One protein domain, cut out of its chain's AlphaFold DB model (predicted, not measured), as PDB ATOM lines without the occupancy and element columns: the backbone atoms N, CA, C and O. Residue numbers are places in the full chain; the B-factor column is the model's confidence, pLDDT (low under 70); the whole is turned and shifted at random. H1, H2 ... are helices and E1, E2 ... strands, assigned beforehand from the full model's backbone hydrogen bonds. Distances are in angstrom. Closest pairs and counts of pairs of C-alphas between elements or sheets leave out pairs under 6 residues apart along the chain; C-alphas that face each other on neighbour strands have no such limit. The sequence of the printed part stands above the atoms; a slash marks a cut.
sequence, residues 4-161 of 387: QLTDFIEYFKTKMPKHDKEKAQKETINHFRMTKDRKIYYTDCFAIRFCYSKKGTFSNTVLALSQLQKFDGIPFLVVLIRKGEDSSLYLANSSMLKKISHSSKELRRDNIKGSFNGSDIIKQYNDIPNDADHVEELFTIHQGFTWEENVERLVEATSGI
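AT A GLANCE: This is residues 4 to 161 of the 387 residues of an uncharacterized protein of Prevotella jejuni (UniProt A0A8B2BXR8). A strongly twisted five-stranded sheet, E1 E2 E3 E5 E6, makes the core, with H2 over one face, running along the strands, and H3 on the opposite face, beside the strands and only just over none of them; H1 only grazes the sheet and H4 sits by the edge strand E6. The long axis runs from H1 and H2 at one end to H5 at the other, past a small two-stranded pair, E4 and E7. The printed part has 158 residues with five named helices and seven named strands, in the order H1 H2 E1 E2 E3 E4 H3 E5 E6 E7 H4 H5. The large sheet, mixed, runs E1 E2 E3 E5 E6; the class is mixed, helices and strands. The whole is compact and rounded, with a radius of gyration of the C-alphas of 15.0 A and spans of 41 by 33 by 31 A.

IN THESE COORDINATES: Begin with the sheet: find C-alpha 47 at (197.235, 161.546, 88.670), where E3 starts its 20.0 A to residue 53. E5, residues 76 to 82, covers 19.4 A. E1 is residues 35 to 37, E2 40 to 42 and E6 88 to 91. The small pair is E4, residues 61 to 64, and E7, 115 to 117. H1, residues 4 to 14, begins at C-alpha 4, (205.598, 167.829, 93.035), and is 15.3 A long; H2, residues 21 to 32, is 16.4 A long. H3 is residues 65 to 71 and H4 135 to 142. H5, residues 147 to 159, runs 18.0 A to C-alpha 159 at (182.917, 157.875, 64.564).

HOW THE PARTS SIT: Look first at E3 and E5, parallel at 23 degrees, with N 49 and O 77 at 2.8 A. E1, E2 and E3 form a meander, each strand the antiparallel neighbour of the one before, with N 35 and O 42 at 2.8 A and N 48 and O 41 at 2.7 A. The hairpin E5 and E6 is antiparallel, with N 78 and O 90 at 2.8 A. H2 is over E2 and E3 at a height over the sheet of 8.8 A; its closest C-alphas to E3 are Lys 21 and Tyr 52, 6.6 A. H3 is on the opposite face. The closest C-alphas of E6 and H4 are Leu 91 and Val 135, 6.1 A. E4 and E7 are antiparallel, with N 62 and O 116 at 2.9 A. H5 is not on the large sheet; it is close to H3 but not clearly touching, with Gln 69 and Trp 147 the closest C-alphas, 7.5 A. Every O i to N i+4 pair is within hydrogen-bond range in H1, H2, H4 and H5; H3 has 1 of 3, and 3 of 4 O i to N i+3 pairs.

THE WHOLE: The C-alphas farthest apart are those of Asn 30 and Gly 160, 42.8 A. The printed part has no cut. The links E6 to E7, 23 residues, and E7 to H4, 17 residues, are long. Mean pLDDT of the printed part is 85.6; 21 residues are under 70, among them 102 to 110 and 159 to 161.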
ATOM      1  N   GLN A   4     205.922 169.235  92.809       90.25
ATOM      2  CA  GLN A   4     205.598 167.829  93.035       90.25
ATOM      3  C   GLN A   4     205.596 166.986  91.746       90.25
ATOM      4  O   GLN A   4     205.934 165.804  91.794       90.25
ATOM      5  N   LEU A   5     205.214 167.566  90.601       90.19
ATOM      6  CA  LEU A   5     205.252 166.878  89.305       90.19
ATOM      7  C   LEU A   5     206.696 166.684  88.835       90.19
ATOM      8  O   LEU A   5     207.057 165.587  88.411       90.19
ATOM      9  N   THR A   6     207.521 167.726  88.945       91.81
ATOM     10  CA  THR A   6     208.943 167.665  88.593       91.81
ATOM     11  C   THR A   6     209.670 166.637  89.471       91.81
ATOM     12  O   THR A   6     210.395 165.788  88.951       91.81
ATOM     13  N   ASP A   7     209.383 166.618  90.779       94.81
ATOM     14  CA  ASP A   7     209.895 165.604  91.710       94.81
ATOM     15  C   ASP A   7     209.454 164.183  91.319       94.81
ATOM     16  O   ASP A   7     210.235 163.232  91.414       94.81
ATOM     17  N   PHE A   8     208.212 164.017  90.847       96.31
ATOM     18  CA  PHE A   8     207.727 162.730  90.348       96.31
ATOM     19  C   PHE A   8     208.467 162.271  89.092       96.31
ATOM     20  O   PHE A   8     208.853 161.104  89.013       96.31
ATOM     21  N   ILE A   9     208.688 163.161  88.126       95.38
ATOM     22  CA  ILE A   9     209.416 162.839  86.892       95.38
ATOM     23  C   ILE A   9     210.850 162.407  87.220       95.38
ATOM     24  O   ILE A   9     211.326 161.395  86.702       95.38
ATOM     25  N   GLU A  10     211.517 163.116  88.130       96.19
ATOM     26  CA  GLU A  10     212.868 162.768  88.566       96.19
ATOM     27  C   GLU A  10     212.898 161.431  89.321       96.19
ATOM     28  O   GLU A  10     213.747 160.571  89.059       96.19
ATOM     29  N   TYR A  11     211.926 161.196  90.208       96.56
ATOM     30  CA  TYR A  11     211.757 159.910  90.886       96.56
ATOM     31  C   TYR A  11     211.529 158.763  89.890       96.56
ATOM     32  O   TYR A  11     212.163 157.713  90.017       96.56
ATOM     33  N   PHE A  12     210.673 158.962  88.883       95.81
ATOM     34  CA  PHE A  12     210.404 157.986  87.826       95.81
ATOM     35  C   PHE A  12     211.683 157.600  87.071       95.81
ATOM     36  O   PHE A  12     211.914 156.415  86.828       95.81
ATOM     37  N   LYS A  13     212.532 158.582  86.745       94.12
ATOM     38  CA  LYS A  13     213.784 158.372  86.003       94.12
ATOM     39  C   LYS A  13     214.860 157.665  86.825       94.12
ATOM     40  O   LYS A  13     215.582 156.827  86.286       94.12
ATOM     41  N   THR A  14     214.976 157.991  88.112       93.69
ATOM     42  CA  THR A  14     216.166 157.629  88.904       93.69
ATOM     43  C   THR A  14     215.937 156.567  89.973       93.69
ATOM     44  O   THR A  14     216.855 155.805  90.273       93.69
ATOM     45  N   LYS A  15     214.746 156.513  90.576       93.69
ATOM     46  CA  LYS A  15     214.512 155.772  91.829       93.69
ATOM     47  C   LYS A  15     213.348 154.794  91.775       93.69
ATOM     48  O   LYS A  15     213.313 153.874  92.588       93.69
ATOM     49  N   MET A  16     212.394 154.980  90.866       93.94
ATOM     50  CA  MET A  16     211.210 154.130  90.811       93.94
ATOM     51  C   MET A  16     211.597 152.671  90.505       93.94
ATOM     52  O   MET A  16     212.333 152.420  89.545       93.94
ATOM     53  N   PRO A  17     211.080 151.688  91.271       91.06
ATOM     54  CA  PRO A  17     211.306 150.278  90.988       91.06
ATOM     55  C   PRO A  17     210.933 149.907  89.549       91.06
ATOM     56  O   PRO A  17     209.837 150.202  89.073       91.06
ATOM     57  N   LYS A  18     211.851 149.223  88.861       86.12
ATOM     58  CA  LYS A  18     211.649 148.726  87.494       86.12
ATOM     59  C   LYS A  18     211.150 147.278  87.511       86.12
ATOM     60  O   LYS A  18     211.381 146.542  88.467       86.12
ATOM     61  N   HIS A  19     210.474 146.870  86.438       85.81
ATOM     62  CA  HIS A  19     210.002 145.501  86.145       85.81
ATOM     63  C   HIS A  19     208.973 144.869  87.103       85.81
ATOM     64  O   HIS A  19     208.303 143.914  86.707       85.81
ATOM     65  N   ASP A  20     208.786 145.412  88.305       87.19
ATOM     66  CA  ASP A  20     207.791 144.973  89.283       87.19
ATOM     67  C   ASP A  20     206.732 146.058  89.489       87.19
ATOM     68  O   ASP A  20     206.970 147.101  90.106       87.19
ATOM     69  N   LYS A  21     205.528 145.798  88.969       90.44
ATOM     70  CA  LYS A  21     204.420 146.744  89.066       90.44
ATOM     71  C   LYS A  21     203.920 146.940  90.490       90.44
ATOM     72  O   LYS A  21     203.554 148.062  90.833       90.44
ATOM     73  N   GLU A  22     203.845 145.887  91.293       91.81
ATOM     74  CA  GLU A  22     203.281 145.988  92.638       91.81
ATOM     75  C   GLU A  22     204.217 146.773  93.547       91.81
ATOM     76  O   GLU A  22     203.772 147.675  94.264       91.81
ATOM     77  N   LYS A  23     205.521 146.503  93.436       93.25
ATOM     78  CA  LYS A  23     206.554 147.239  94.158       93.25
ATOM     79  C   LYS A  23     206.613 148.705  93.732       93.25
ATOM     80  O   LYS A  23     206.515 149.578  94.593       93.25
ATOM     81  N   ALA A  24     206.682 148.984  92.426       93.19
ATOM     82  CA  ALA A  24     206.705 150.354  91.906       93.19
ATOM     83  C   ALA A  24     205.484 151.157  92.363       93.19
ATOM     84  O   ALA A  24     205.609 152.285  92.835       93.19
ATOM     85  N   GLN A  25     204.300 150.547  92.281       95.31
ATOM     86  CA  GLN A  25     203.060 151.165  92.721       95.31
ATOM     87  C   GLN A  25     203.090 151.460  94.228       95.31
ATOM     88  O   GLN A  25     202.813 152.589  94.628       95.31
ATOM     89  N   LYS A  26     203.441 150.480  95.071       95.56
ATOM     90  CA  LYS A  26     203.467 150.642  96.534       95.56
ATOM     91  C   LYS A  26     204.448 151.729  96.976       95.56
ATOM     92  O   LYS A  26     204.093 152.565  97.805       95.56
ATOM     93  N   GLU A  27     205.659 151.730  96.429       96.44
ATOM     94  CA  GLU A  27     206.684 152.712  96.789       96.44
ATOM     95  C   GLU A  27     206.311 154.121  96.326       96.44
ATOM     96  O   GLU A  27     206.401 155.053  97.122       96.44
ATOM     97  N   THR A  28     205.793 154.271  95.102       96.25
ATOM     98  CA  THR A  28     205.350 155.577  94.585       96.25
ATOM     99  C   THR A  28     204.215 156.159  95.431       96.25
ATOM    100  O   THR A  28     204.265 157.329  95.809       96.25
ATOM    101  N   ILE A  29     203.209 155.344  95.780       95.38
ATOM    102  CA  ILE A  29     202.070 155.785  96.604       95.38
ATOM    103  C   ILE A  29     202.551 156.304  97.958       95.38
ATOM    104  O   ILE A  29     202.099 157.360  98.400       95.38
ATOM    105  N   ASN A  30     203.469 155.581  98.603       95.19
ATOM    106  CA  ASN A  30     204.013 155.974  99.899       95.19
ATOM    107  C   ASN A  30     204.879 157.236  99.795       95.19
ATOM    108  O   ASN A  30     204.787 158.106 100.658       95.19
ATOM    109  N   HIS A  31     205.694 157.346  98.740       96.31
ATOM    110  CA  HIS A  31     206.603 158.473  98.535       96.31
ATOM    111  C   HIS A  31     205.847 159.792  98.325       96.31
ATOM    112  O   HIS A  31     206.150 160.785  98.979       96.31
ATOM    113  N   PHE A  32     204.815 159.784  97.476       96.00
ATOM    114  CA  PHE A  32     204.030 160.980  97.138       96.00
ATOM    115  C   PHE A  32     202.744 161.138  97.960       96.00
ATOM    116  O   PHE A  32     201.988 162.078  97.730       96.00
ATOM    117  N   ARG A  33     202.492 160.237  98.924       95.38
ATOM    118  CA  ARG A  33     201.287 160.213  99.780       95.38
ATOM    119  C   ARG A  33     199.992 160.273  98.960       95.38
ATOM    120  O   ARG A  33     199.103 161.078  99.223       95.38
ATOM    121  N   MET A  34     199.915 159.431  97.935       96.56
ATOM    122  CA  MET A  34     198.845 159.493  96.939       96.56
ATOM    123  C   MET A  34     197.517 158.943  97.470       96.56
ATOM    124  O   MET A  34     197.474 157.902  98.129       96.56
ATOM    125  N   THR A  35     196.416 159.576  97.074       97.25
ATOM    126  CA  THR A  35     195.056 159.080  97.309       97.25
ATOM    127  C   THR A  35     194.652 158.101  96.209       97.25
ATOM    128  O   THR A  35     194.971 158.299  95.038       97.25
ATOM    129  N   LYS A  36     193.935 157.029  96.559       96.44
ATOM    130  CA  LYS A  36     193.445 156.023  95.603       96.44
ATOM    131  C   LYS A  36     191.979 156.278  95.240       96.44
ATOM    132  O   LYS A  36     191.118 156.178  96.107       96.44
ATOM    133  N   ASP A  37     191.681 156.479  93.955       94.00
ATOM    134  CA  ASP A  37     190.327 156.339  93.386       94.00
ATOM    135  C   ASP A  37     190.327 155.145  92.418       94.00
ATOM    136  O   ASP A  37     190.869 155.191  91.309       94.00
ATOM    137  N   ARG A  38     189.735 154.027  92.858       90.81
ATOM    138  CA  ARG A  38     189.665 152.759  92.108       90.81
ATOM    139  C   ARG A  38     191.046 152.263  91.654       90.81
ATOM    140  O   ARG A  38     191.751 151.617  92.426       90.81
ATOM    141  N   LYS A  39     191.403 152.492  90.386       92.06
ATOM    142  CA  LYS A  39     192.663 152.055  89.755       92.06
ATOM    143  C   LYS A  39     193.642 153.212  89.511       92.06
ATOM    144  O   LYS A  39     194.699 152.965  88.925       92.06
ATOM    145  N   ILE A  40     193.273 154.426  89.909       96.69
ATOM    146  CA  ILE A  40     194.031 155.669  89.761       96.69
ATOM    147  C   ILE A  40     194.570 156.062  91.136       96.69
ATOM    148  O   ILE A  40     193.892 155.887  92.152       96.69
ATOM    149  N   TYR A  41     195.782 156.594  91.149       97.75
ATOM    150  CA  TYR A  41     196.418 157.185  92.320       97.75
ATOM    151  C   TYR A  41     196.693 158.644  92.011       97.75
ATOM    152  O   TYR A  41     197.214 158.918  90.940       97.75
ATOM    153  N   TYR A  42     196.355 159.578  92.888       97.56
ATOM    154  CA  TYR A  42     196.504 160.999  92.583       97.56
ATOM    155  C   TYR A  42     196.932 161.820  93.796       97.56
ATOM    156  O   TYR A  42     196.769 161.403  94.945       97.56
ATOM    157  N   THR A  43     197.488 162.987  93.506       96.12
ATOM    158  CA  THR A  43     197.666 164.111  94.425       96.12
ATOM    159  C   THR A  43     196.873 165.302  93.878       96.12
ATOM    160  O   THR A  43     196.242 165.196  92.825       96.12
ATOM    161  N   ASP A  44     196.942 166.455  94.537       92.12
ATOM    162  CA  ASP A  44     196.363 167.697  94.003       92.12
ATOM    163  C   ASP A  44     197.084 168.188  92.731       92.12
ATOM    164  O   ASP A  44     196.618 169.093  92.045       92.12
ATOM    165  N   CYS A  45     198.244 167.601  92.423       93.31
ATOM    166  CA  CYS A  45     199.168 168.070  91.401       93.31
ATOM    167  C   CYS A  45     199.216 167.188  90.155       93.31
ATOM    168  O   CYS A  45     199.502 167.707  89.082       93.31
ATOM    169  N   PHE A  46     198.981 165.880  90.280       96.31
ATOM    170  CA  PHE A  46     198.957 164.937  89.160       96.31
ATOM    171  C   PHE A  46     198.235 163.636  89.539       96.31
ATOM    172  O   PHE A  46     198.074 163.297  90.712       96.31
ATOM    173  N   ALA A  47     197.839 162.866  88.529       97.94
ATOM    174  CA  ALA A  47     197.235 161.546  88.670       97.94
ATOM    175  C   ALA A  47     198.041 160.486  87.910       97.94
ATOM    176  O   ALA A  47     198.666 160.772  86.897       97.94
ATOM    177  N   ILE A  48     198.020 159.242  88.389       97.81
ATOM    178  CA  ILE A  48     198.774 158.112  87.847       97.81
ATOM    179  C   ILE A  48     197.885 156.888  87.669       97.81
ATOM    180  O   ILE A  48     197.159 156.455  88.572       97.81
ATOM    181  N   ARG A  49     198.059 156.230  86.523       96.81
ATOM    182  CA  ARG A  49     197.591 154.873  86.258       96.81
ATOM    183  C   ARG A  49     198.767 153.934  85.972       96.81
ATOM    184  O   ARG A  49     199.416 154.034  84.938       96.81
ATOM    185  N   PHE A  50     198.976 152.947  86.849       95.06
ATOM    186  CA  PHE A  50     199.977 151.895  86.633       95.06
ATOM    187  C   PHE A  50     199.460 150.782  85.714       95.06
ATOM    188  O   PHE A  50     198.507 150.052  86.041       95.06
ATOM    189  N   CYS A  51     200.148 150.606  84.593       93.00
ATOM    190  CA  CYS A  51     199.934 149.563  83.603       93.00
ATOM    191  C   CYS A  51     201.128 148.606  83.560       93.00
ATOM    192  O   CYS A  51     202.242 148.953  83.937       93.00
ATOM    193  N   TYR A  52     200.876 147.375  83.123       90.06
ATOM    194  CA  TYR A  52     201.913 146.362  82.958       90.06
ATOM    195  C   TYR A  52     201.762 145.689  81.601       90.06
ATOM    196  O   TYR A  52     200.631 145.428  81.173       90.06
ATOM    197  N   SER A  53     202.887 145.403  80.949       84.50
ATOM    198  CA  SER A  53     202.924 144.581  79.744       84.50
ATOM    199  C   SER A  53     204.034 143.535  79.808       84.50
ATOM    200  O   SER A  53     205.179 143.845  80.139       84.50
ATOM    201  N   LYS A  54     203.684 142.288  79.461       77.00
ATOM    202  CA  LYS A  54     204.636 141.173  79.305       77.00
ATOM    203  C   LYS A  54     205.300 141.155  77.920       77.00
ATOM    204  O   LYS A  54     206.369 140.580  77.786       77.00
ATOM    205  N   LYS A  55     204.640 141.728  76.903       65.50
ATOM    206  CA  LYS A  55     205.070 141.772  75.492       65.50
ATOM    207  C   LYS A  55     205.224 143.239  75.058       65.50
ATOM    208  O   LYS A  55     204.528 144.101  75.593       65.50
ATOM    209  N   GLY A  56     206.092 143.535  74.090       62.41
ATOM    210  CA  GLY A  56     206.442 144.913  73.696       62.41
ATOM    211  C   GLY A  56     205.265 145.827  73.294       62.41
ATOM    212  O   GLY A  56     205.390 147.053  73.334       62.41
ATOM    213  N   THR A  57     204.095 145.273  72.965       71.31
ATOM    214  CA  THR A  57     202.902 146.029  72.563       71.31
ATOM    215  C   THR A  57     202.055 146.497  73.752       71.31
ATOM    216  O   THR A  57     201.604 145.713  74.583       71.31
ATOM    217  N   PHE A  58     201.780 147.806  73.816       83.50
ATOM    218  CA  PHE A  58     200.924 148.412  74.842       83.50
ATOM    219  C   PHE A  58     199.485 148.574  74.333       83.50
ATOM    220  O   PHE A  58     199.108 149.648  73.884       83.50
ATOM    221  N   SER A  59     198.677 147.511  74.376       78.06
ATOM    222  CA  SER A  59     197.291 147.515  73.860       78.06
ATOM    223  C   SER A  59     196.210 147.317  74.928       78.06
ATOM    224  O   SER A  59     195.021 147.383  74.623       78.06
ATOM    225  N   ASN A  60     196.597 147.100  76.185       83.25
ATOM    226  CA  ASN A  60     195.649 146.877  77.276       83.25
ATOM    227  C   ASN A  60     194.795 148.122  77.552       83.25
ATOM    228  O   ASN A  60     195.267 149.255  77.432       83.25
ATOM    229  N   THR A  61     193.555 147.903  77.993       86.88
ATOM    230  CA  THR A  61     192.664 148.977  78.445       86.88
ATOM    231  C   THR A  61     193.247 149.698  79.654       86.88
ATOM    232  O   THR A  61     193.590 149.078  80.665       86.88
ATOM    233  N   VAL A  62     193.350 151.022  79.548       91.56
ATOM    234  CA  VAL A  62     193.951 151.881  80.571       91.56
ATOM    235  C   VAL A  62     192.880 152.356  81.543       91.56
ATOM    236  O   VAL A  62     192.965 152.054  82.742       91.56
ATOM    237  N   LEU A  63     191.863 153.058  81.028       92.81
ATOM    238  CA  LEU A  63     190.809 153.669  81.832       92.81
ATOM    239  C   LEU A  63     189.545 153.981  81.004       92.81
ATOM    240  O   LEU A  63     189.593 154.091  79.779       92.81
ATOM    241  N   ALA A  64     188.402 154.111  81.683       91.06
ATOM    242  CA  ALA A  64     187.179 154.669  81.110       91.06
ATOM    243  C   ALA A  64     187.277 156.200  80.953       91.06
ATOM    244  O   ALA A  64     187.792 156.873  81.846       91.06
ATOM    245  N   LEU A  65     186.726 156.763  79.873       90.69
ATOM    246  CA  LEU A  65     186.791 158.204  79.597       90.69
ATOM    247  C   LEU A  65     186.097 159.040  80.687       90.69
ATOM    248  O   LEU A  65     186.643 160.040  81.133       90.69
ATOM    249  N   SER A  66     184.954 158.583  81.204       89.62
ATOM    250  CA  SER A  66     184.255 159.250  82.316       89.62
ATOM    251  C   SER A  66     185.049 159.273  83.623       89.62
ATOM    252  O   SER A  66     184.776 160.079  84.504       89.62
ATOM    253  N   GLN A  67     186.013 158.366  83.792       92.06
ATOM    254  CA  GLN A  67     186.915 158.406  84.942       92.06
ATOM    255  C   GLN A  67     188.078 159.361  84.700       92.06
ATOM    256  O   GLN A  67     188.488 160.022  85.644       92.06
ATOM    257  N   LEU A  68     188.572 159.453  83.459       94.88
ATOM    258  CA  LEU A  68     189.596 160.429  83.082       94.88
ATOM    259  C   LEU A  68     189.097 161.863  83.282       94.88
ATOM    260  O   LEU A  68     189.849 162.673  83.802       94.88
ATOM    261  N   GLN A  69     187.823 162.142  82.977       93.56
ATOM    262  CA  GLN A  69     187.211 163.469  83.131       93.56
ATOM    263  C   GLN A  69     187.494 164.126  84.486       93.56
ATOM    264  O   GLN A  69     187.786 165.314  84.549       93.56
ATOM    265  N   LYS A  70     187.446 163.348  85.578       93.81
ATOM    266  CA  LYS A  70     187.698 163.854  86.936       93.81
ATOM    267  C   LYS A  70     189.110 164.415  87.128       93.81
ATOM    268  O   LYS A  70     189.320 165.221  88.024       93.81
ATOM    269  N   PHE A  71     190.064 163.927  86.343       95.25
ATOM    270  CA  PHE A  71     191.490 164.206  86.478       95.25
ATOM    271  C   PHE A  71     192.055 164.944  85.268       95.25
ATOM    272  O   PHE A  71     193.249 165.205  85.242       95.25
ATOM    273  N   ASP A  72     191.231 165.280  84.272       92.56
ATOM    274  CA  ASP A  72     191.726 165.867  83.028       92.56
ATOM    275  C   ASP A  72     192.322 167.263  83.253       92.56
ATOM    276  O   ASP A  72     193.254 167.646  82.565       92.56
ATOM    277  N   GLY A  73     191.875 167.984  84.286       88.81
ATOM    278  CA  GLY A  73     192.425 169.292  84.658       88.81
ATOM    279  C   GLY A  73     193.829 169.271  85.286       88.81
ATOM    280  O   GLY A  73     194.387 170.338  85.534       88.81
ATOM    281  N   ILE A  74     194.406 168.094  85.554       94.06
ATOM    282  CA  ILE A  74     195.778 167.915  86.063       94.06
ATOM    283  C   ILE A  74     196.533 166.904  85.183       94.06
ATOM    284  O   ILE A  74     195.893 166.130  84.469       94.06
ATOM    285  N   PRO A  75     197.877 166.850  85.202       96.38
ATOM    286  CA  PRO A  75     198.627 165.846  84.454       96.38
ATOM    287  C   PRO A  75     198.164 164.432  84.815       96.38
ATOM    288  O   PRO A  75     198.320 163.981  85.953       96.38
ATOM    289  N   PHE A  76     197.594 163.725  83.841       98.12
ATOM    290  CA  PHE A  76     197.176 162.341  83.990       98.12
ATOM    291  C   PHE A  76     198.211 161.432  83.332       98.12
ATOM    292  O   PHE A  76     198.301 161.328  82.109       98.12
ATOM    293  N   LEU A  77     199.006 160.765  84.158       98.19
ATOM    294  CA  LEU A  77     200.170 160.000  83.747       98.19
ATOM    295  C   LEU A  77     199.871 158.503  83.711       98.19
ATOM    296  O   LEU A  77     199.226 157.929  84.592       98.19
ATOM    297  N   VAL A  78     200.401 157.830  82.701       97.50
ATOM    298  CA  VAL A  78     200.350 156.378  82.571       97.50
ATOM    299  C   VAL A  78     201.761 155.836  82.688       97.50
ATOM    300  O   VAL A  78     202.585 156.010  81.792       97.50
ATOM    301  N   VAL A  79     202.016 155.145  83.797       96.31
ATOM    302  CA  VAL A  79     203.277 154.448  84.054       96.31
ATOM    303  C   VAL A  79     203.148 153.037  83.496       96.31
ATOM    304  O   VAL A  79     202.400 152.211  84.030       96.31
ATOM    305  N   LEU A  80     203.851 152.756  82.403       94.12
ATOM    306  CA  LEU A  80     203.891 151.443  81.776       94.12
ATOM    307  C   LEU A  80     205.136 150.681  82.219       94.12
ATOM    308  O   LEU A  80     206.244 150.960  81.767       94.12
ATOM    309  N   ILE A  81     204.926 149.665  83.047       91.62
ATOM    310  CA  ILE A  81     205.985 148.783  83.532       91.62
ATOM    311  C   ILE A  81     206.089 147.576  82.604       91.62
ATOM    312  O   ILE A  81     205.080 146.950  82.259       91.62
ATOM    313  N   ARG A  82     207.314 147.249  82.193       88.38
ATOM    314  CA  ARG A  82     207.609 146.185  81.229       88.38
ATOM    315  C   ARG A  82     208.533 145.145  81.854       88.38
ATOM    316  O   ARG A  82     209.426 145.477  82.637       88.38
ATOM    317  N   LYS A  83     208.315 143.871  81.524       81.62
ATOM    318  CA  LYS A  83     209.203 142.783  81.960       81.62
ATOM    319  C   LYS A  83     210.496 142.836  81.142       81.62
ATOM    320  O   LYS A  83     210.433 142.652  79.935       81.62
ATOM    321  N   GLY A  84     211.640 143.059  81.791       77.12
ATOM    322  CA  GLY A  84     212.960 143.028  81.138       77.12
ATOM    323  C   GLY A  84     213.301 144.231  80.247       77.12
ATOM    324  O   GLY A  84     214.361 144.228  79.637       77.12
ATOM    325  N   GLU A  85     212.445 145.255  80.191       82.56
ATOM    326  CA  GLU A  85     212.665 146.514  79.462       82.56
ATOM    327  C   GLU A  85     212.423 147.711  80.388       82.56
ATOM    328  O   GLU A  85     211.713 147.592  81.398       82.56
ATOM    329  N   ASP A  86     212.974 148.872  80.035       86.38
ATOM    330  CA  ASP A  86     212.727 150.111  80.768       86.38
ATOM    331  C   ASP A  86     211.241 150.486  80.787       86.38
ATOM    332  O   ASP A  86     210.482 150.260  79.840       86.38
ATOM    333  N   SER A  87     210.811 151.060  81.911       90.38
ATOM    334  CA  SER A  87     209.437 151.543  82.051       90.38
ATOM    335  C   SER A  87     209.243 152.813  81.234       90.38
ATOM    336  O   SER A  87     210.156 153.622  81.102       90.38
ATOM    337  N   SER A  88     208.040 153.009  80.707       92.94
ATOM    338  CA  SER A  88     207.687 154.206  79.940       92.94
ATOM    339  C   SER A  88     206.688 155.059  80.715       92.94
ATOM    340  O   SER A  88     205.792 154.519  81.369       92.94
ATOM    341  N   LEU A  89     206.815 156.377  80.602       96.12
ATOM    342  CA  LEU A  89     205.851 157.343  81.117       96.12
ATOM    343  C   LEU A  89     205.158 158.011  79.934       96.12
ATOM    344  O   LEU A  89     205.827 158.393  78.982       96.12
ATOM    345  N   TYR A  90     203.835 158.132  79.990       97.31
ATOM    346  CA  TYR A  90     203.061 158.860  78.985       97.31
ATOM    347  C   TYR A  90     202.091 159.818  79.668       97.31
ATOM    348  O   TYR A  90     201.413 159.418  80.616       97.31
ATOM    349  N   LEU A  91     201.945 161.026  79.132       97.00
ATOM    350  CA  LEU A  91     200.789 161.876  79.388       97.00
ATOM    351  C   LEU A  91     199.574 161.311  78.637       97.00
ATOM    352  O   LEU A  91     199.664 160.973  77.455       97.00
ATOM    353  N   ALA A  92     198.440 161.167  79.317       97.44
ATOM    354  CA  ALA A  92     197.235 160.538  78.774       97.44
ATOM    355  C   ALA A  92     195.947 161.315  79.095       97.44
ATOM    356  O   ALA A  92     194.867 160.721  79.138       97.44
ATOM    357  N   ASN A  93     196.066 162.631  79.296       95.44
ATOM    358  CA  ASN A  93     194.939 163.564  79.256       95.44
ATOM    359  C   ASN A  93     194.186 163.464  77.921       95.44
ATOM    360  O   ASN A  93     194.707 162.948  76.929       95.44
ATOM    361  N   SER A  94     192.960 163.972  77.882       90.19
ATOM    362  CA  SER A  94     192.030 163.821  76.763       90.19
ATOM    363  C   SER A  94     192.596 164.288  75.414       90.19
ATOM    364  O   SER A  94     192.379 163.613  74.405       90.19
ATOM    365  N   SER A  95     193.395 165.360  75.377       84.00
ATOM    366  CA  SER A  95     194.080 165.832  74.157       84.00
ATOM    367  C   SER A  95     195.169 164.872  73.655       84.00
ATOM    368  O   SER A  95     195.439 164.815  72.457       84.00
ATOM    369  N   MET A  96     195.732 164.046  74.542       93.75
ATOM    370  CA  MET A  96     196.770 163.049  74.243       93.75
ATOM    371  C   MET A  96     196.197 161.685  73.838       93.75
ATOM    372  O   MET A  96     196.930 160.698  73.730       93.75
ATOM    373  N   LEU A  97     194.888 161.603  73.589       93.06
ATOM    374  CA  LEU A  97     194.216 160.397  73.111       93.06
ATOM    375  C   LEU A  97     193.879 160.513  71.618       93.06
ATOM    376  O   LEU A  97     193.303 161.498  71.164       93.06
ATOM    377  N   LYS A  98     194.190 159.478  70.838       88.50
ATOM    378  CA  LYS A  98     193.855 159.379  69.408       88.50
ATOM    379  C   LYS A  98     192.363 159.151  69.191       88.50
ATOM    380  O   LYS A  98     191.784 159.690  68.258       88.50
ATOM    381  N   LYS A  99     191.774 158.288  70.019       86.44
ATOM    382  CA  LYS A  99     190.393 157.814  69.915       86.44
ATOM    383  C   LYS A  99     189.964 157.132  71.206       86.44
ATOM    384  O   LYS A  99     190.794 156.819  72.059       86.44
ATOM    385  N   ILE A 100     188.677 156.831  71.299       87.31
ATOM    386  CA  ILE A 100     188.117 155.961  72.329       87.31
ATOM    387  C   ILE A 100     187.783 154.611  71.698       87.31
ATOM    388  O   ILE A 100     187.444 154.512  70.521       87.31
ATOM    389  N   SER A 101     187.906 153.540  72.477       74.25
ATOM    390  CA  SER A 101     187.586 152.194  72.017       74.25
ATOM    391  C   SER A 101     186.144 152.110  71.513       74.25
ATOM    392  O   SER A 101     185.188 152.525  72.177       74.25
ATOM    393  N   HIS A 102     186.015 151.449  70.363       55.97
ATOM    394  CA  HIS A 102     184.789 151.072  69.660       55.97
ATOM    395  C   HIS A 102     183.741 150.341  70.490       55.97
ATOM    396  O   HIS A 102     182.584 150.255  70.090       55.97
ATOM    397  N   SER A 103     184.106 149.824  71.666       52.91
ATOM    398  CA  SER A 103     183.158 149.289  72.644       52.91
ATOM    399  C   SER A 103     182.247 150.358  73.268       52.91
ATOM    400  O   SER A 103     181.678 150.145  74.329       52.91
ATOM    401  N   SER A 104     182.103 151.526  72.655       55.03
ATOM    402  CA  SER A 104     181.224 152.602  73.084       55.03
ATOM    403  C   SER A 104     180.129 152.787  72.037       55.03
ATOM    404  O   SER A 104     180.235 153.606  71.136       55.03
ATOM    405  N   LYS A 105     179.043 152.006  72.131       50.03
ATOM    406  CA  LYS A 105     177.885 152.120  71.212       50.03
ATOM    407  C   LYS A 105     177.245 153.510  71.175       50.03
ATOM    408  O   LYS A 105     176.397 153.765  70.332       50.03
ATOM    409  N   GLU A 106     177.614 154.371  72.113       60.12
ATOM    410  CA  GLU A 106     176.900 155.595  72.405       60.12
ATOM    411  C   GLU A 106     177.828 156.760  72.773       60.12
ATOM    412  O   GLU A 106     177.339 157.691  73.411       60.12
ATOM    413  N   LEU A 107     179.133 156.709  72.449       66.44
ATOM    414  CA  LEU A 107     180.014 157.840  72.756       66.44
ATOM    415  C   LEU A 107     179.505 159.071  72.005       66.44
ATOM    416  O   LEU A 107     179.578 159.155  70.781       66.44
ATOM    417  N   ARG A 108     178.966 160.009  72.768       64.56
ATOM    418  CA  ARG A 108     178.428 161.287  72.311       64.56
ATOM    419  C   ARG A 108     178.839 162.343  73.327       64.56
ATOM    420  O   ARG A 108     179.207 162.002  74.453       64.56
ATOM    421  N   ARG A 109     178.733 163.623  72.964       60.81
ATOM    422  CA  ARG A 109     179.035 164.724  73.898       60.81
ATOM    423  C   ARG A 109     178.200 164.643  75.179       60.81
ATOM    424  O   ARG A 109     178.708 164.918  76.256       60.81
ATOM    425  N   ASP A 110     176.952 164.197  75.060       64.88
ATOM    426  CA  ASP A 110     176.002 164.020  76.162       64.88
ATOM    427  C   ASP A 110     176.101 162.644  76.854       64.88
ATOM    428  O   ASP A 110     175.397 162.383  77.827       64.88
ATOM    429  N   ASN A 111     176.965 161.744  76.369       72.19
ATOM    430  CA  ASN A 111     177.086 160.377  76.868       72.19
ATOM    431  C   ASN A 111     178.533 159.873  76.791       72.19
ATOM    432  O   ASN A 111     178.950 159.178  75.860       72.19
ATOM    433  N   ILE A 112     179.300 160.210  77.827       69.88
ATOM    434  CA  ILE A 112     180.725 159.891  77.960       69.88
ATOM    435  C   ILE A 112     180.897 158.431  78.426       69.88
ATOM    436  O   ILE A 112     181.350 158.138  79.534       69.88
ATOM    437  N   LYS A 113     180.505 157.471  77.581       75.75
ATOM    438  CA  LYS A 113     180.721 156.033  77.803       75.75
ATOM    439  C   LYS A 113     181.782 155.518  76.847       75.75
ATOM    440  O   LYS A 113     181.635 155.635  75.640       75.75
ATOM    441  N   GLY A 114     182.825 154.893  77.381       82.06
ATOM    442  CA  GLY A 114     183.902 154.298  76.593       82.06
ATOM    443  C   GLY A 114     185.194 154.197  77.389       82.06
ATOM    444  O   GLY A 114     185.303 154.751  78.481       82.06
ATOM    445  N   SER A 115     186.170 153.471  76.854       88.31
ATOM    446  CA  SER A 115     187.503 153.331  77.443       88.31
ATOM    447  C   SER A 115     188.575 153.541  76.393       88.31
ATOM    448  O   SER A 115     188.329 153.290  75.219       88.31
ATOM    449  N   PHE A 116     189.767 153.943  76.805       90.88
ATOM    450  CA  PHE A 116     190.922 154.017  75.915       90.88
ATOM    451  C   PHE A 116     191.946 152.945  76.281       90.88
ATOM    452  O   PHE A 116     192.091 152.548  77.446       90.88
ATOM    453  N   ASN A 117     192.638 152.449  75.264       91.75
ATOM    454  CA  ASN A 117     193.727 151.500  75.409       91.75
ATOM    455  C   ASN A 117     195.077 152.221  75.373       91.75
ATOM    456  O   ASN A 117     195.189 153.364  74.933       91.75
ATOM    457  N   GLY A 118     196.135 151.527  75.788       90.81
ATOM    458  CA  GLY A 118     197.494 152.072  75.753       90.81
ATOM    459  C   GLY A 118     197.972 152.477  74.355       90.81
ATOM    460  O   GLY A 118     198.788 153.392  74.213       90.81
ATOM    461  N   SER A 119     197.417 151.828  73.329       90.50
ATOM    462  CA  SER A 119     197.682 152.074  71.910       90.50
ATOM    463  C   SER A 119     197.017 153.350  71.401       90.50
ATOM    464  O   SER A 119     197.444 153.905  70.387       90.50
ATOM    465  N   ASP A 120     195.970 153.795  72.096       91.50
ATOM    466  CA  ASP A 120     195.224 155.001  71.758       91.50
ATOM    467  C   ASP A 120     195.890 156.254  72.341       91.50
ATOM    468  O   ASP A 120     195.564 157.352  71.915       91.50
ATOM    469  N   ILE A 121     196.858 156.115  73.253       94.62
ATOM    470  CA  ILE A 121     197.664 157.241  73.741       94.62
ATOM    471  C   ILE A 121     198.644 157.668  72.637       94.62
ATOM    472  O   ILE A 121     199.389 156.842  72.092       94.62
ATOM    473  N   ILE A 122     198.644 158.956  72.301       89.31
ATOM    474  CA  ILE A 122     199.554 159.580  71.334       89.31
ATOM    475  C   ILE A 122     200.996 159.417  71.827       89.31
ATOM    476  O   ILE A 122     201.283 159.676  72.987       89.31
ATOM    477  N   LYS A 123     201.900 158.934  70.965       93.00
ATOM    478  CA  LYS A 123     203.317 158.694  71.314       93.00
ATOM    479  C   LYS A 123     204.243 159.841  70.918       93.00
ATOM    480  O   LYS A 123     205.338 159.932  71.449       93.00
ATOM    481  N   GLN A 124     203.778 160.699  70.020       87.06
ATOM    482  CA  GLN A 124     204.450 161.904  69.556       87.06
ATOM    483  C   GLN A 124     203.361 162.880  69.109       87.06
ATOM    484  O   GLN A 124     202.454 162.476  68.373       87.06
ATOM    485  N   TYR A 125     203.421 164.119  69.584       75.31
ATOM    486  CA  TYR A 125     202.468 165.184  69.287       75.31
ATOM    487  C   TYR A 125     203.220 166.332  68.610       75.31
ATOM    488  O   TYR A 125     204.043 166.963  69.260       75.31
ATOM    489  N   ASN A 126     202.967 166.588  67.319       60.50
ATOM    490  CA  ASN A 126     203.646 167.633  66.529       60.50
ATOM    491  C   ASN A 126     205.169 167.680  66.774       60.50
ATOM    492  O   ASN A 126     205.713 168.711  67.146       60.50
ATOM    493  N   ASP A 127     205.825 166.526  66.625       79.81
ATOM    494  CA  ASP A 127     207.268 166.313  66.829       79.81
ATOM    495  C   ASP A 127     207.789 166.307  68.269       79.81
ATOM    496  O   ASP A 127     208.935 165.920  68.487       79.81
ATOM    497  N   ILE A 128     206.935 166.573  69.257       73.94
ATOM    498  CA  ILE A 128     207.263 166.421  70.678       73.94
ATOM    499  C   ILE A 128     206.986 164.968  71.102       73.94
ATOM    500  O   ILE A 128     205.835 164.512  71.017       73.94
ATOM    501  N   PRO A 129     207.993 164.195  71.545       93.56
ATOM    502  CA  PRO A 129     207.786 162.846  72.065       93.56
ATOM    503  C   PRO A 129     206.905 162.855  73.318       93.56
ATOM    504  O   PRO A 129     207.071 163.686  74.200       93.56
ATOM    505  N   ASN A 130     205.979 161.902  73.435       94.31
ATOM    506  CA  ASN A 130     205.238 161.693  74.679       94.31
ATOM    507  C   ASN A 130     206.026 160.750  75.588       94.31
ATOM    508  O   ASN A 130     205.833 159.533  75.548       94.31
ATOM    509  N   ASP A 131     206.938 161.326  76.361       95.94
ATOM    510  CA  ASP A 131     207.798 160.643  77.321       95.94
ATOM    511  C   ASP A 131     207.937 161.453  78.623       95.94
ATOM    512  O   ASP A 131     207.203 162.412  78.858       95.94
ATOM    513  N   ALA A 132     208.850 161.034  79.503       95.06
ATOM    514  CA  ALA A 132     209.054 161.671  80.799       95.06
ATOM    515  C   ALA A 132     209.688 163.069  80.717       95.06
ATOM    516  O   ALA A 132     209.509 163.853  81.644       95.06
ATOM    517  N   ASP A 133     210.433 163.374  79.654       94.31
ATOM    518  CA  ASP A 133     211.144 164.645  79.502       94.31
ATOM    519  C   ASP A 133     210.206 165.775  79.063       94.31
ATOM    520  O   ASP A 133     210.402 166.922  79.457       94.31
ATOM    521  N   HIS A 134     209.142 165.444  78.329       92.31
ATOM    522  CA  HIS A 134     208.253 166.429  77.704       92.31
ATOM    523  C   HIS A 134     206.867 166.533  78.362       92.31
ATOM    524  O   HIS A 134     205.973 167.195  77.835       92.31
ATOM    525  N   VAL A 135     206.651 165.900  79.523       90.88
ATOM    526  CA  VAL A 135     205.349 165.905  80.224       90.88
ATOM    527  C   VAL A 135     204.822 167.323  80.460       90.88
ATOM    528  O   VAL A 135     203.644 167.580  80.220       90.88
ATOM    529  N   GLU A 136     205.670 168.236  80.939       86.06
ATOM    530  CA  GLU A 136     205.261 169.609  81.272       86.06
ATOM    531  C   GLU A 136     204.866 170.410  80.022       86.06
ATOM    532  O   GLU A 136     203.842 171.099  80.018       86.06
ATOM    533  N   GLU A 137     205.631 170.271  78.939       82.56
ATOM    534  CA  GLU A 137     205.344 170.904  77.649       82.56
ATOM    535  C   GLU A 137     204.026 170.380  77.060       82.56
ATOM    536  O   GLU A 137     203.127 171.154  76.725       82.56
ATOM    537  N   LEU A 138     203.854 169.057  77.026       72.88
ATOM    538  CA  LEU A 138     202.636 168.417  76.530       72.88
ATOM    539  C   LEU A 138     201.409 168.762  77.377       72.88
ATOM    540  O   LEU A 138     200.311 168.927  76.839       72.88
ATOM    541  N   PHE A 139     201.567 168.901  78.695       86.31
ATOM    542  CA  PHE A 139     200.466 169.313  79.559       86.31
ATOM    543  C   PHE A 139     200.105 170.790  79.361       86.31
ATOM    544  O   PHE A 139     198.926 171.132  79.363       86.31
ATOM    545  N   THR A 140     201.083 171.653  79.083       74.44
ATOM    546  CA  THR A 140     200.824 173.054  78.711       74.44
ATOM    547  C   THR A 140     200.006 173.138  77.419       74.44
ATOM    548  O   THR A 140     199.041 173.894  77.345       74.44
ATOM    549  N   ILE A 141     200.321 172.299  76.424       65.00
ATOM    550  CA  ILE A 141     199.519 172.170  75.196       65.00
ATOM    551  C   ILE A 141     198.101 171.686  75.522       65.00
ATOM    552  O   ILE A 141     197.128 172.205  74.981       65.00
ATOM    553  N   HIS A 142     197.969 170.702  76.416       79.06
ATOM    554  CA  HIS A 142     196.669 170.193  76.849       79.06
ATOM    555  C   HIS A 142     195.786 171.282  77.478       79.06
ATOM    556  O   HIS A 142     194.609 171.360  77.141       79.06
ATOM    557  N   GLN A 143     196.358 172.155  78.313       74.00
ATOM    558  CA  GLN A 143     195.636 173.265  78.949       74.00
ATOM    559  C   GLN A 143     195.077 174.298  77.956       74.00
ATOM    560  O   GLN A 143     194.224 175.098  78.334       74.00
ATOM    561  N   GLY A 144     195.523 174.278  76.695       57.31
ATOM    562  CA  GLY A 144     194.967 175.102  75.622       57.31
ATOM    563  C   GLY A 144     193.599 174.643  75.103       57.31
ATOM    564  O   GLY A 144     193.012 175.352  74.291       57.31
ATOM    565  N   PHE A 145     193.093 173.488  75.548       62.75
ATOM    566  CA  PHE A 145     191.817 172.918  75.112       62.75
ATOM    567  C   PHE A 145     190.886 172.666  76.295       62.75
ATOM    568  O   PHE A 145     191.305 172.203  77.356       62.75
ATOM    569  N   THR A 146     189.593 172.884  76.085       72.25
ATOM    570  CA  THR A 146     188.555 172.474  77.034       72.25
ATOM    571  C   THR A 146     188.309 170.965  76.976       72.25
ATOM    572  O   THR A 146     188.649 170.271  76.009       72.25
ATOM    573  N   TRP A 147     187.680 170.429  78.025       79.94
ATOM    574  CA  TRP A 147     187.231 169.037  78.035       79.94
ATOM    575  C   TRP A 147     186.254 168.766  76.882       79.94
ATOM    576  O   TRP A 147     186.368 167.756  76.188       79.94
ATOM    577  N   GLU A 148     185.318 169.683  76.646       75.12
ATOM    578  CA  GLU A 148     184.264 169.566  75.642       75.12
ATOM    579  C   GLU A 148     184.830 169.499  74.217       75.12
ATOM    580  O   GLU A 148     184.418 168.629  73.444       75.12
ATOM    581  N   GLU A 149     185.812 170.345  73.887       64.75
ATOM    582  CA  GLU A 149     186.516 170.323  72.595       64.75
ATOM    583  C   GLU A 149     187.268 169.002  72.387       64.75
ATOM    584  O   GLU A 149     187.212 168.393  71.314       64.75
ATOM    585  N   ASN A 150     187.931 168.500  73.434       76.12
ATOM    586  CA  ASN A 150     188.623 167.217  73.365       76.12
ATOM    587  C   ASN A 150     187.654 166.042  73.196       76.12
ATOM    588  O   ASN A 150     187.938 165.115  72.432       76.12
ATOM    589  N   VAL A 151     186.499 166.066  73.868       79.62
ATOM    590  CA  VAL A 151     185.452 165.049  73.697       79.62
ATOM    591  C   VAL A 151     184.866 165.098  72.291       79.62
ATOM    592  O   VAL A 151     184.685 164.039  71.694       79.62
ATOM    593  N   GLU A 152     184.607 166.281  71.734       70.12
ATOM    594  CA  GLU A 152     184.138 166.444  70.353       70.12
ATOM    595  C   GLU A 152     185.108 165.802  69.355       70.12
ATOM    596  O   GLU A 152     184.704 164.924  68.588       70.12
ATOM    597  N   ARG A 153     186.398 166.137  69.455       80.50
ATOM    598  CA  ARG A 153     187.462 165.543  68.635       80.50
ATOM    599  C   ARG A 153     187.521 164.020  68.781       80.50
ATOM    600  O   ARG A 153     187.680 163.301  67.797       80.50
ATOM    601  N   LEU A 154     187.400 163.502  70.006       81.50
ATOM    602  CA  LEU A 154     187.429 162.061  70.271       81.50
ATOM    603  C   LEU A 154     186.191 161.340  69.732       81.50
ATOM    604  O   LEU A 154     186.319 160.221  69.233       81.50
ATOM    605  N   VAL A 155     185.012 161.957  69.814       76.44
ATOM    606  CA  VAL A 155     183.767 161.449  69.221       76.44
ATOM    607  C   VAL A 155     183.906 161.389  67.705       76.44
ATOM    608  O   VAL A 155     183.609 160.349  67.119       76.44
ATOM    609  N   GLU A 156     184.399 162.454  67.074       68.94
ATOM    610  CA  GLU A 156     184.619 162.513  65.628       68.94
ATOM    611  C   GLU A 156     185.632 161.454  65.177       68.94
ATOM    612  O   GLU A 156     185.321 160.615  64.329       68.94
ATOM    613  N   ALA A 157     186.798 161.400  65.827       72.38
ATOM    614  CA  ALA A 157     187.842 160.422  65.533       72.38
ATOM    615  C   ALA A 157     187.383 158.976  65.760       72.38
ATOM    616  O   ALA A 157     187.847 158.083  65.060       72.38
ATOM    617  N   THR A 158     186.475 158.731  66.714       73.56
ATOM    618  CA  THR A 158     185.893 157.402  66.971       73.56
ATOM    619  C   THR A 158     184.802 157.051  65.955       73.56
ATOM    620  O   THR A 158     184.714 155.906  65.511       73.56
ATOM    621  N   SER A 159     184.000 158.035  65.545       65.31
ATOM    622  CA  SER A 159     182.917 157.875  64.564       65.31
ATOM    623  C   SER A 159     183.443 157.695  63.138       65.31
ATOM    624  O   SER A 159     182.858 156.948  62.357       65.31
ATOM    625  N   GLY A 160     184.574 158.323  62.805       56.72
ATOM    626  CA  GLY A 160     185.233 158.219  61.500       56.72
ATOM    627  C   GLY A 160     185.959 156.892  61.247       56.72
ATOM    628  O   GLY A 160     186.500 156.679  60.160       56.72
ATOM    629  N   ILE A 161     185.997 155.979  62.220       55.28
ATOM    630  CA  ILE A 161     186.727 154.722  62.065       55.28
ATOM    631  C   ILE A 161     185.932 153.758  61.188       55.28
ATOM    632  O   ILE A 161     184.888 153.227  61.576       55.28
TER     633      ILE A 161